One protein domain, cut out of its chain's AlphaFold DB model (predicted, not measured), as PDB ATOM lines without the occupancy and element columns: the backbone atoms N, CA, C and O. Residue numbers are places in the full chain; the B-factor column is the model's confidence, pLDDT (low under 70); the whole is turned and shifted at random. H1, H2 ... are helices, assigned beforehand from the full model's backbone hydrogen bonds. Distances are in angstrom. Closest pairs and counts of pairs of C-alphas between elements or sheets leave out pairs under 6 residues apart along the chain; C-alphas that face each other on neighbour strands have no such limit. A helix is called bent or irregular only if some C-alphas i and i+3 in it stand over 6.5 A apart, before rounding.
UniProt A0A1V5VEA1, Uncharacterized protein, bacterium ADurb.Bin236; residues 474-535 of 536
ATOM      1  N   ASP A 474     166.363 183.922 164.343       83.38
ATOM      2  CA  ASP A 474     167.620 184.602 164.684       83.38
ATOM      3  C   ASP A 474     167.464 186.126 164.703       83.38
ATOM      4  O   ASP A 474     168.027 186.819 165.561       83.38
ATOM      5  N   LEU A 475     166.685 186.660 163.759       81.25
ATOM      6  CA  LEU A 475     166.409 188.090 163.659       81.25
ATOM      7  C   LEU A 475     165.539 188.577 164.821       81.25
ATOM      8  O   LEU A 475     165.873 189.585 165.448       81.25
ATOM      9  N   ALA A 476     164.485 187.838 165.171       81.62
ATOM     10  CA  ALA A 476     163.659 188.095 166.344       81.62
ATOM     11  C   ALA A 476     164.519 188.045 167.613       81.62
ATOM     12  O   ALA A 476     164.520 188.986 168.407       81.62
ATOM     13  N   ASN A 477     165.380 187.035 167.745       80.44
ATOM     14  CA  ASN A 477     166.296 186.914 168.876       80.44
ATOM     15  C   ASN A 477     167.252 188.100 169.065       80.44
ATOM     16  O   ASN A 477     167.709 188.335 170.190       80.44
ATOM     17  N   LYS A 478     167.588 188.819 167.988       79.50
ATOM     18  CA  LYS A 478     168.493 189.978 168.006       79.50
ATOM     19  C   LYS A 478     167.746 191.314 168.064       79.50
ATOM     20  O   LYS A 478     168.265 192.262 168.647       79.50
ATOM     21  N   GLN A 479     166.574 191.422 167.438       80.00
ATOM     22  CA  GLN A 479     165.894 192.693 167.156       80.00
ATOM     23  C   GLN A 479     164.355 192.632 167.310       80.00
ATOM     24  O   GLN A 479     163.659 193.436 166.693       80.00
ATOM     25  N   PHE A 480     163.794 191.754 168.156       79.38
ATOM     26  CA  PHE A 480     162.333 191.568 168.319       79.38
ATOM     27  C   PHE A 480     161.517 192.855 168.504       79.38
ATOM     28  O   PHE A 480     160.398 192.968 168.003       79.38
ATOM     29  N   LYS A 481     162.072 193.866 169.190       79.44
ATOM     30  CA  LYS A 481     161.400 195.160 169.398       79.44
ATOM     31  C   LYS A 481     161.077 195.873 168.081       79.44
ATOM     32  O   LYS A 481     160.133 196.653 168.045       79.44
ATOM     33  N   ARG A 482     161.842 195.618 167.013       79.50
ATOM     34  CA  ARG A 482     161.591 196.164 165.670       79.50
ATOM     35  C   ARG A 482     160.450 195.432 164.974       79.50
ATOM     36  O   ARG A 482     159.622 196.079 164.346       79.50
ATOM     37  N   CYS A 483     160.353 194.116 165.151       80.38
ATOM     38  CA  CYS A 483     159.240 193.315 164.641       80.38
ATOM     39  C   CYS A 483     157.909 193.775 165.261       80.38
ATOM     40  O   CYS A 483     156.936 193.988 164.543       80.38
ATOM     41  N   ALA A 484     157.908 194.065 166.569       80.12
ATOM     42  CA  ALA A 484     156.747 194.563 167.316       80.12
ATOM     43  C   ALA A 484     156.242 195.961 166.879       80.12
ATOM     44  O   ALA A 484     155.188 196.416 167.324       80.12
ATOM     45  N   VAL A 485     156.975 196.670 166.010       79.50
ATOM     46  CA  VAL A 485     156.510 197.936 165.410       79.50
ATOM     47  C   VAL A 485     155.382 197.691 164.402       79.50
ATOM     48  O   VAL A 485     154.512 198.554 164.238       79.50
ATOM     49  N   CYS A 486     155.410 196.533 163.737       78.69
ATOM     50  CA  CYS A 486     154.482 196.151 162.674       78.69
ATOM     51  C   CYS A 486     153.618 194.942 163.054       78.69
ATOM     52  O   CYS A 486     152.450 194.907 162.674       78.69
ATOM     53  N   HIS A 487     154.173 193.993 163.809       81.19
ATOM     54  CA  HIS A 487     153.508 192.762 164.225       81.19
ATOM     55  C   HIS A 487     152.988 192.858 165.659       81.19
ATOM     56  O   HIS A 487     153.617 193.462 166.530       81.19
ATOM     57  N   LYS A 488     151.833 192.248 165.908       85.12
ATOM     58  CA  LYS A 488     151.241 192.071 167.237       85.12
ATOM     59  C   LYS A 488     151.616 190.696 167.791       85.12
ATOM     60  O   LYS A 488     151.930 189.787 167.033       85.12
ATOM     61  N   THR A 489     151.499 190.522 169.106       84.38
ATOM     62  CA  THR A 489     151.676 189.217 169.772       84.38
ATOM     63  C   THR A 489     150.849 188.108 169.114       84.38
ATOM     64  O   THR A 489     151.391 187.046 168.834       84.38
ATOM     65  N   ALA A 490     149.596 188.400 168.748       85.94
ATOM     66  CA  ALA A 490     148.727 187.455 168.044       85.94
ATOM     67  C   ALA A 490     149.340 186.924 166.733       85.94
ATOM     68  O   ALA A 490     149.143 185.763 166.395       85.94
ATOM     69  N   ASP A 491     150.125 187.732 166.009       86.88
ATOM     70  CA  ASP A 491     150.774 187.292 164.767       86.88
ATOM     71  C   ASP A 491     151.846 186.224 165.034       86.88
ATOM     72  O   ASP A 491     152.061 185.348 164.205       86.88
ATOM     73  N   CYS A 492     152.503 186.287 166.197       84.38
ATOM     74  CA  CYS A 492     153.483 185.290 166.625       84.38
ATOM     75  C   CYS A 492     152.777 184.025 167.129       84.38
ATOM     76  O   CYS A 492     153.157 182.915 166.763       84.38
ATOM     77  N   GLU A 493     151.734 184.199 167.944       83.62
ATOM     78  CA  GLU A 493     150.951 183.102 168.522       83.62
ATOM     79  C   GLU A 493     150.310 182.228 167.443       83.62
ATOM     80  O   GLU A 493     150.365 181.011 167.556       83.62
ATOM     81  N   ASN A 494     149.801 182.829 166.362       85.88
ATOM     82  CA  ASN A 494     149.146 182.113 165.263       85.88
ATOM     83  C   ASN A 494     150.023 181.056 164.568       85.88
ATOM     84  O   ASN A 494     149.490 180.204 163.867       85.88
ATOM     85  N   CYS A 495     151.350 181.137 164.682       81.50
ATOM     86  CA  CYS A 495     152.266 180.130 164.135       81.50
ATOM     87  C   CYS A 495     153.001 179.365 165.241       81.50
ATOM     88  O   CYS A 495     153.218 178.159 165.124       81.50
ATOM     89  N   HIS A 496     153.377 180.044 166.328       85.38
ATOM     90  CA  HIS A 496     154.147 179.428 167.407       85.38
ATOM     91  C   HIS A 496     153.311 178.660 168.436       85.38
ATOM     92  O   HIS A 496     153.890 177.984 169.287       85.38
ATOM     93  N   SER A 497     151.976 178.706 168.348       81.69
ATOM     94  CA  SER A 497     151.111 177.747 169.046       81.69
ATOM     95  C   SER A 497     151.382 176.314 168.593       81.69
ATOM     96  O   SER A 497     151.376 175.399 169.414       81.69
ATOM     97  N   ASP A 498     151.664 176.147 167.299       82.50
ATOM     98  CA  ASP A 498     151.788 174.844 166.649       82.50
ATOM     99  C   ASP A 498     153.259 174.443 166.482       82.50
ATOM    100  O   ASP A 498     153.599 173.261 166.524       82.50
ATOM    101  N   ILE A 499     154.155 175.429 166.334       83.00
ATOM    102  CA  ILE A 499     155.596 175.221 166.154       83.00
ATOM    103  C   ILE A 499     156.365 176.017 167.206       83.00
ATOM    104  O   ILE A 499     156.558 177.231 167.089       83.00
ATOM    105  N   LYS A 500     156.855 175.324 168.236       83.06
ATOM    106  CA  LYS A 500     157.637 175.967 169.296       83.06
ATOM    107  C   LYS A 500     158.936 176.571 168.738       83.06
ATOM    108  O   LYS A 500     159.542 175.979 167.841       83.06
ATOM    109  N   PRO A 501     159.388 177.724 169.265       82.94
ATOM    110  CA  PRO A 501     160.688 178.278 168.908       82.94
ATOM    111  C   PRO A 501     161.825 177.275 169.170       82.94
ATOM    112  O   PRO A 501     161.751 176.467 170.092       82.94
ATOM    113  N   ALA A 502     162.885 177.324 168.357       79.81
ATOM    114  CA  ALA A 502     163.950 176.312 168.348       79.81
ATOM    115  C   ALA A 502     164.728 176.171 169.675       79.81
ATOM    116  O   ALA A 502     165.386 175.161 169.905       79.81
ATOM    117  N   ASP A 503     164.663 177.177 170.546       78.50
ATOM    118  CA  ASP A 503     165.246 177.138 171.887       78.50
ATOM    119  C   ASP A 503     164.433 176.282 172.876       78.50
ATOM    120  O   ASP A 503     164.979 175.872 173.894       78.50
ATOM    121  N   HIS A 504     163.179 175.935 172.569       85.56
ATOM    122  CA  HIS A 504     162.320 175.072 173.388       85.56
ATOM    123  C   HIS A 504     162.604 173.579 173.139       85.56
ATOM    124  O   HIS A 504     161.719 172.817 172.740       85.56
ATOM    125  N   ASN A 505     163.854 173.174 173.361       85.56
ATOM    126  CA  ASN A 505     164.307 171.784 173.292       85.56
ATOM    127  C   ASN A 505     164.244 171.082 174.667       85.56
ATOM    128  O   ASN A 505     163.814 171.671 175.660       85.56
ATOM    129  N   GLU A 506     164.656 169.814 174.723       86.69
ATOM    130  CA  GLU A 506     164.600 168.985 175.940       86.69
ATOM    131  C   GLU A 506     165.422 169.563 177.107       86.69
ATOM    132  O   GLU A 506     165.020 169.447 178.265       86.69
ATOM    133  N   ASP A 507     166.503 170.288 176.811       86.81
ATOM    134  CA  ASP A 507     167.383 170.888 177.816       86.81
ATOM    135  C   ASP A 507     166.910 172.269 178.292       86.81
ATOM    136  O   ASP A 507     167.495 172.842 179.221       86.81
ATOM    137  N   PHE A 508     165.856 172.830 177.689       87.06
ATOM    138  CA  PHE A 508     165.405 174.203 177.937       87.06
ATOM    139  C   PHE A 508     165.149 174.474 179.424       87.06
ATOM    140  O   PHE A 508     165.615 175.473 179.972       87.06
ATOM    141  N   MET A 509     164.484 173.555 180.127       85.56
ATOM    142  CA  MET A 509     164.171 173.737 181.550       85.56
ATOM    143  C   MET A 509     165.424 173.936 182.411       85.56
ATOM    144  O   MET A 509     165.406 174.750 183.331       85.56
ATOM    145  N   SER A 510     166.527 173.270 182.068       86.00
ATOM    146  CA  SER A 510     167.799 173.382 182.790       86.00
ATOM    147  C   SER A 510     168.656 174.585 182.359       86.00
ATOM    148  O   SER A 510     169.526 175.023 183.110       86.00
ATOM    149  N   SER A 511     168.399 175.152 181.174       86.00
ATOM    150  CA  SER A 511     169.298 176.104 180.501       86.00
ATOM    151  C   SER A 511     168.677 177.468 180.175       86.00
ATOM    152  O   SER A 511     169.397 178.396 179.807       86.00
ATOM    153  N   HIS A 512     167.365 177.648 180.353       88.75
ATOM    154  CA  HIS A 512     166.674 178.884 179.971       88.75
ATOM    155  C   HIS A 512     166.980 180.081 180.886       88.75
ATOM    156  O   HIS A 512     166.816 181.223 180.465       88.75
ATOM    157  N   GLY A 513     167.448 179.863 182.122       88.88
ATOM    158  CA  GLY A 513     167.658 180.919 183.125       88.88
ATOM    159  C   GLY A 513     168.530 182.101 182.653       88.88
ATOM    160  O   GLY A 513     168.111 183.256 182.786       88.88
ATOM    161  N   PRO A 514     169.725 181.871 182.073       89.31
ATOM    162  CA  PRO A 514     170.538 182.927 181.468       89.31
ATOM    163  C   PRO A 514     169.827 183.677 180.331       89.31
ATOM    164  O   PRO A 514     169.889 184.908 180.279       89.31
ATOM    165  N   ALA A 515     169.113 182.964 179.452       83.06
ATOM    166  CA  ALA A 515     168.372 183.564 178.343       83.06
ATOM    167  C   ALA A 515     167.181 184.402 178.840       83.06
ATOM    168  O   ALA A 515     167.011 185.539 178.400       83.06
ATOM    169  N   ALA A 516     166.426 183.900 179.819       85.75
ATOM    170  CA  ALA A 516     165.319 184.600 180.460       85.75
ATOM    171  C   ALA A 516     165.787 185.879 181.172       85.75
ATOM    172  O   ALA A 516     165.121 186.907 181.091       85.75
ATOM    173  N   LYS A 517     166.970 185.869 181.803       84.88
ATOM    174  CA  LYS A 517     167.571 187.079 182.393       84.88
ATOM    175  C   LYS A 517     168.020 188.082 181.329       84.88
ATOM    176  O   LYS A 517     167.712 189.266 181.441       84.88
ATOM    177  N   ALA A 518     168.730 187.625 180.298       84.31
ATOM    178  CA  ALA A 518     169.293 188.501 179.270       84.31
ATOM    179  C   ALA A 518     168.234 189.063 178.303       84.31
ATOM    180  O   ALA A 518     168.376 190.177 177.797       84.31
ATOM    181  N   LYS A 519     167.170 188.301 178.038       83.62
ATOM    182  CA  LYS A 519     166.157 188.592 177.017       83.62
ATOM    183  C   LYS A 519     164.725 188.474 177.547       83.62
ATOM    184  O   LYS A 519     163.824 188.153 176.782       83.62
ATOM    185  N   ASN A 520     164.482 188.809 178.815       85.62
ATOM    186  CA  ASN A 520     163.155 188.735 179.450       85.62
ATOM    187  C   ASN A 520     162.030 189.328 178.575       85.62
ATOM    188  O   ASN A 520     161.000 188.707 178.340       85.62
ATOM    189  N   ALA A 521     162.266 190.508 177.994       84.12
ATOM    190  CA  ALA A 521     161.284 191.183 177.148       84.12
ATOM    191  C   ALA A 521     160.926 190.434 175.845       84.12
ATOM    192  O   ALA A 521     159.862 190.698 175.298       84.12
ATOM    193  N   LEU A 522     161.783 189.530 175.354       84.06
ATOM    194  CA  LEU A 522     161.473 188.634 174.235       84.06
ATOM    195  C   LEU A 522     160.538 187.511 174.696       84.06
ATOM    196  O   LEU A 522     159.514 187.282 174.065       84.06
ATOM    197  N   CYS A 523     160.839 186.868 175.827       85.06
ATOM    198  CA  CYS A 523     159.991 185.822 176.409       85.06
ATOM    199  C   CYS A 523     158.588 186.362 176.734       85.06
ATOM    200  O   CYS A 523     157.581 185.728 176.436       85.06
ATOM    201  N   MET A 524     158.526 187.585 177.265       85.56
ATOM    202  CA  MET A 524     157.282 188.278 177.609       85.56
ATOM    203  C   MET A 524     156.428 188.689 176.400       85.56
ATOM    204  O   MET A 524     155.316 189.177 176.593       85.56
ATOM    205  N   LEU A 525     156.919 188.521 175.164       81.31
ATOM    206  CA  LEU A 525     156.076 188.700 173.980       81.31
ATOM    207  C   LEU A 525     154.993 187.629 173.890       81.31
ATOM    208  O   LEU A 525     153.903 187.954 173.430       81.31
ATOM    209  N   CYS A 526     155.297 186.403 174.324       83.06
ATOM    210  CA  CYS A 526     154.413 185.241 174.208       83.06
ATOM    211  C   CYS A 526     154.006 184.677 175.582       83.06
ATOM    212  O   CYS A 526     152.914 184.141 175.736       83.06
ATOM    213  N   HIS A 527     154.856 184.817 176.604       85.38
ATOM    214  CA  HIS A 527     154.589 184.316 177.952       85.38
ATOM    215  C   HIS A 527     154.125 185.436 178.883       85.38
ATOM    216  O   HIS A 527     154.713 186.514 178.951       85.38
ATOM    217  N   LYS A 528     153.069 185.170 179.654       84.38
ATOM    218  CA  LYS A 528     152.616 186.082 180.713       84.38
ATOM    219  C   LYS A 528     153.516 185.951 181.939       84.38
ATOM    220  O   LYS A 528     154.051 184.882 182.207       84.38
ATOM    221  N   LYS A 529     153.611 187.017 182.736       82.94
ATOM    222  CA  LYS A 529     154.432 187.042 183.960       82.94
ATOM    223  C   LYS A 529     154.072 185.909 184.930       82.94
ATOM    224  O   LYS A 529     154.960 185.316 185.535       82.94
ATOM    225  N   ASP A 530     152.785 185.583 185.011       86.31
ATOM    226  CA  ASP A 530     152.263 184.531 185.886       86.31
ATOM    227  C   ASP A 530     152.751 183.133 185.485       86.31
ATOM    228  O   ASP A 530     152.804 182.250 186.330       86.31
ATOM    229  N   TYR A 531     153.150 182.929 184.223       84.50
ATOM    230  CA  TYR A 531     153.743 181.671 183.766       84.50
ATOM    231  C   TYR A 531     155.101 181.426 184.433       84.50
ATOM    232  O   TYR A 531     155.358 180.340 184.938       84.50
ATOM    233  N   CYS A 532     155.947 182.457 184.511       84.44
ATOM    234  CA  CYS A 532     157.242 182.362 185.187       84.44
ATOM    235  C   CYS A 532     157.077 182.185 186.705       84.44
ATOM    236  O   CYS A 532     157.827 181.432 187.320       84.44
ATOM    237  N   ALA A 533     156.067 182.845 187.285       85.75
ATOM    238  CA  ALA A 533     155.783 182.821 188.721       85.75
ATOM    239  C   ALA A 533     155.368 181.436 189.256       85.75
ATOM    240  O   ALA A 533     155.367 181.209 190.462       85.75
ATOM    241  N   GLN A 534     155.001 180.502 188.374       85.06
ATOM    242  CA  GLN A 534     154.669 179.130 188.765       85.06
ATOM    243  C   GLN A 534     155.898 178.318 189.195       85.06
ATOM    244  O   GLN A 534     155.742 177.270 189.820       85.06
ATOM    245  N   CYS A 535     157.112 178.770 188.865       82.88
ATOM    246  CA  CYS A 535     158.352 178.049 189.164       82.88
ATOM    247  C   CYS A 535     159.457 178.920 189.794       82.88
ATOM    248  O   CYS A 535     160.385 178.365 190.385       82.88
TER     249      CYS A 535
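This is residues 474 to 535 of the 536 residues of an uncharacterized protein of bacterium ADurb.Bin236 (UniProt A0A1V5VEA1). Five short helices make an open arrangement, with H4 nearest the middle, H1 and H3 near it, and H2 and H5 set apart from it. Residues 505 to 510, of which 508 to 510 belong to H3, stick out. The printed part has 62 residues, is all helix with no named strand, runs H1 to H5, and is compact: radius of gyration of the C-alphas 11.9 A, spans 33 by 24 by 23 A.

Find C-alpha 474 at (167.620, 184.602, 164.684), where H1 begins; it runs to 483, 12.1 A. Next come H2, residues 489 to 496, 10.4 A, and H3, 508 to 518, 14.9 A. H4, 520 to 523, and H5, 529 to 532, follow; H5 ends at C-alpha 532, (157.242, 182.362, 185.187). H1 and H3 are irregular: C-alphas 478 and 481 are 8.9 A apart, 510 and 513 7.5 A.

Look at H4: it is close to but not clearly touching H1, closest C-alphas Phe 480 and Leu 522, 6.7 A, and likewise H3, Ala 516 and Cys 523, 6.8 A. H2 and H5 are apart. O i to N i+4 pairs are within hydrogen-bond range in 3 of 6 for H1, 3 of 4 for H2 and 4 of 7 for H3; H4 and H5 are too short for one.

The farthest C-alphas, Cys 486 and Ser 510, are 33.2 A apart. The printed part has no cut, H2 to H3 is a long link, and no printed residue is under 70 in pLDDT.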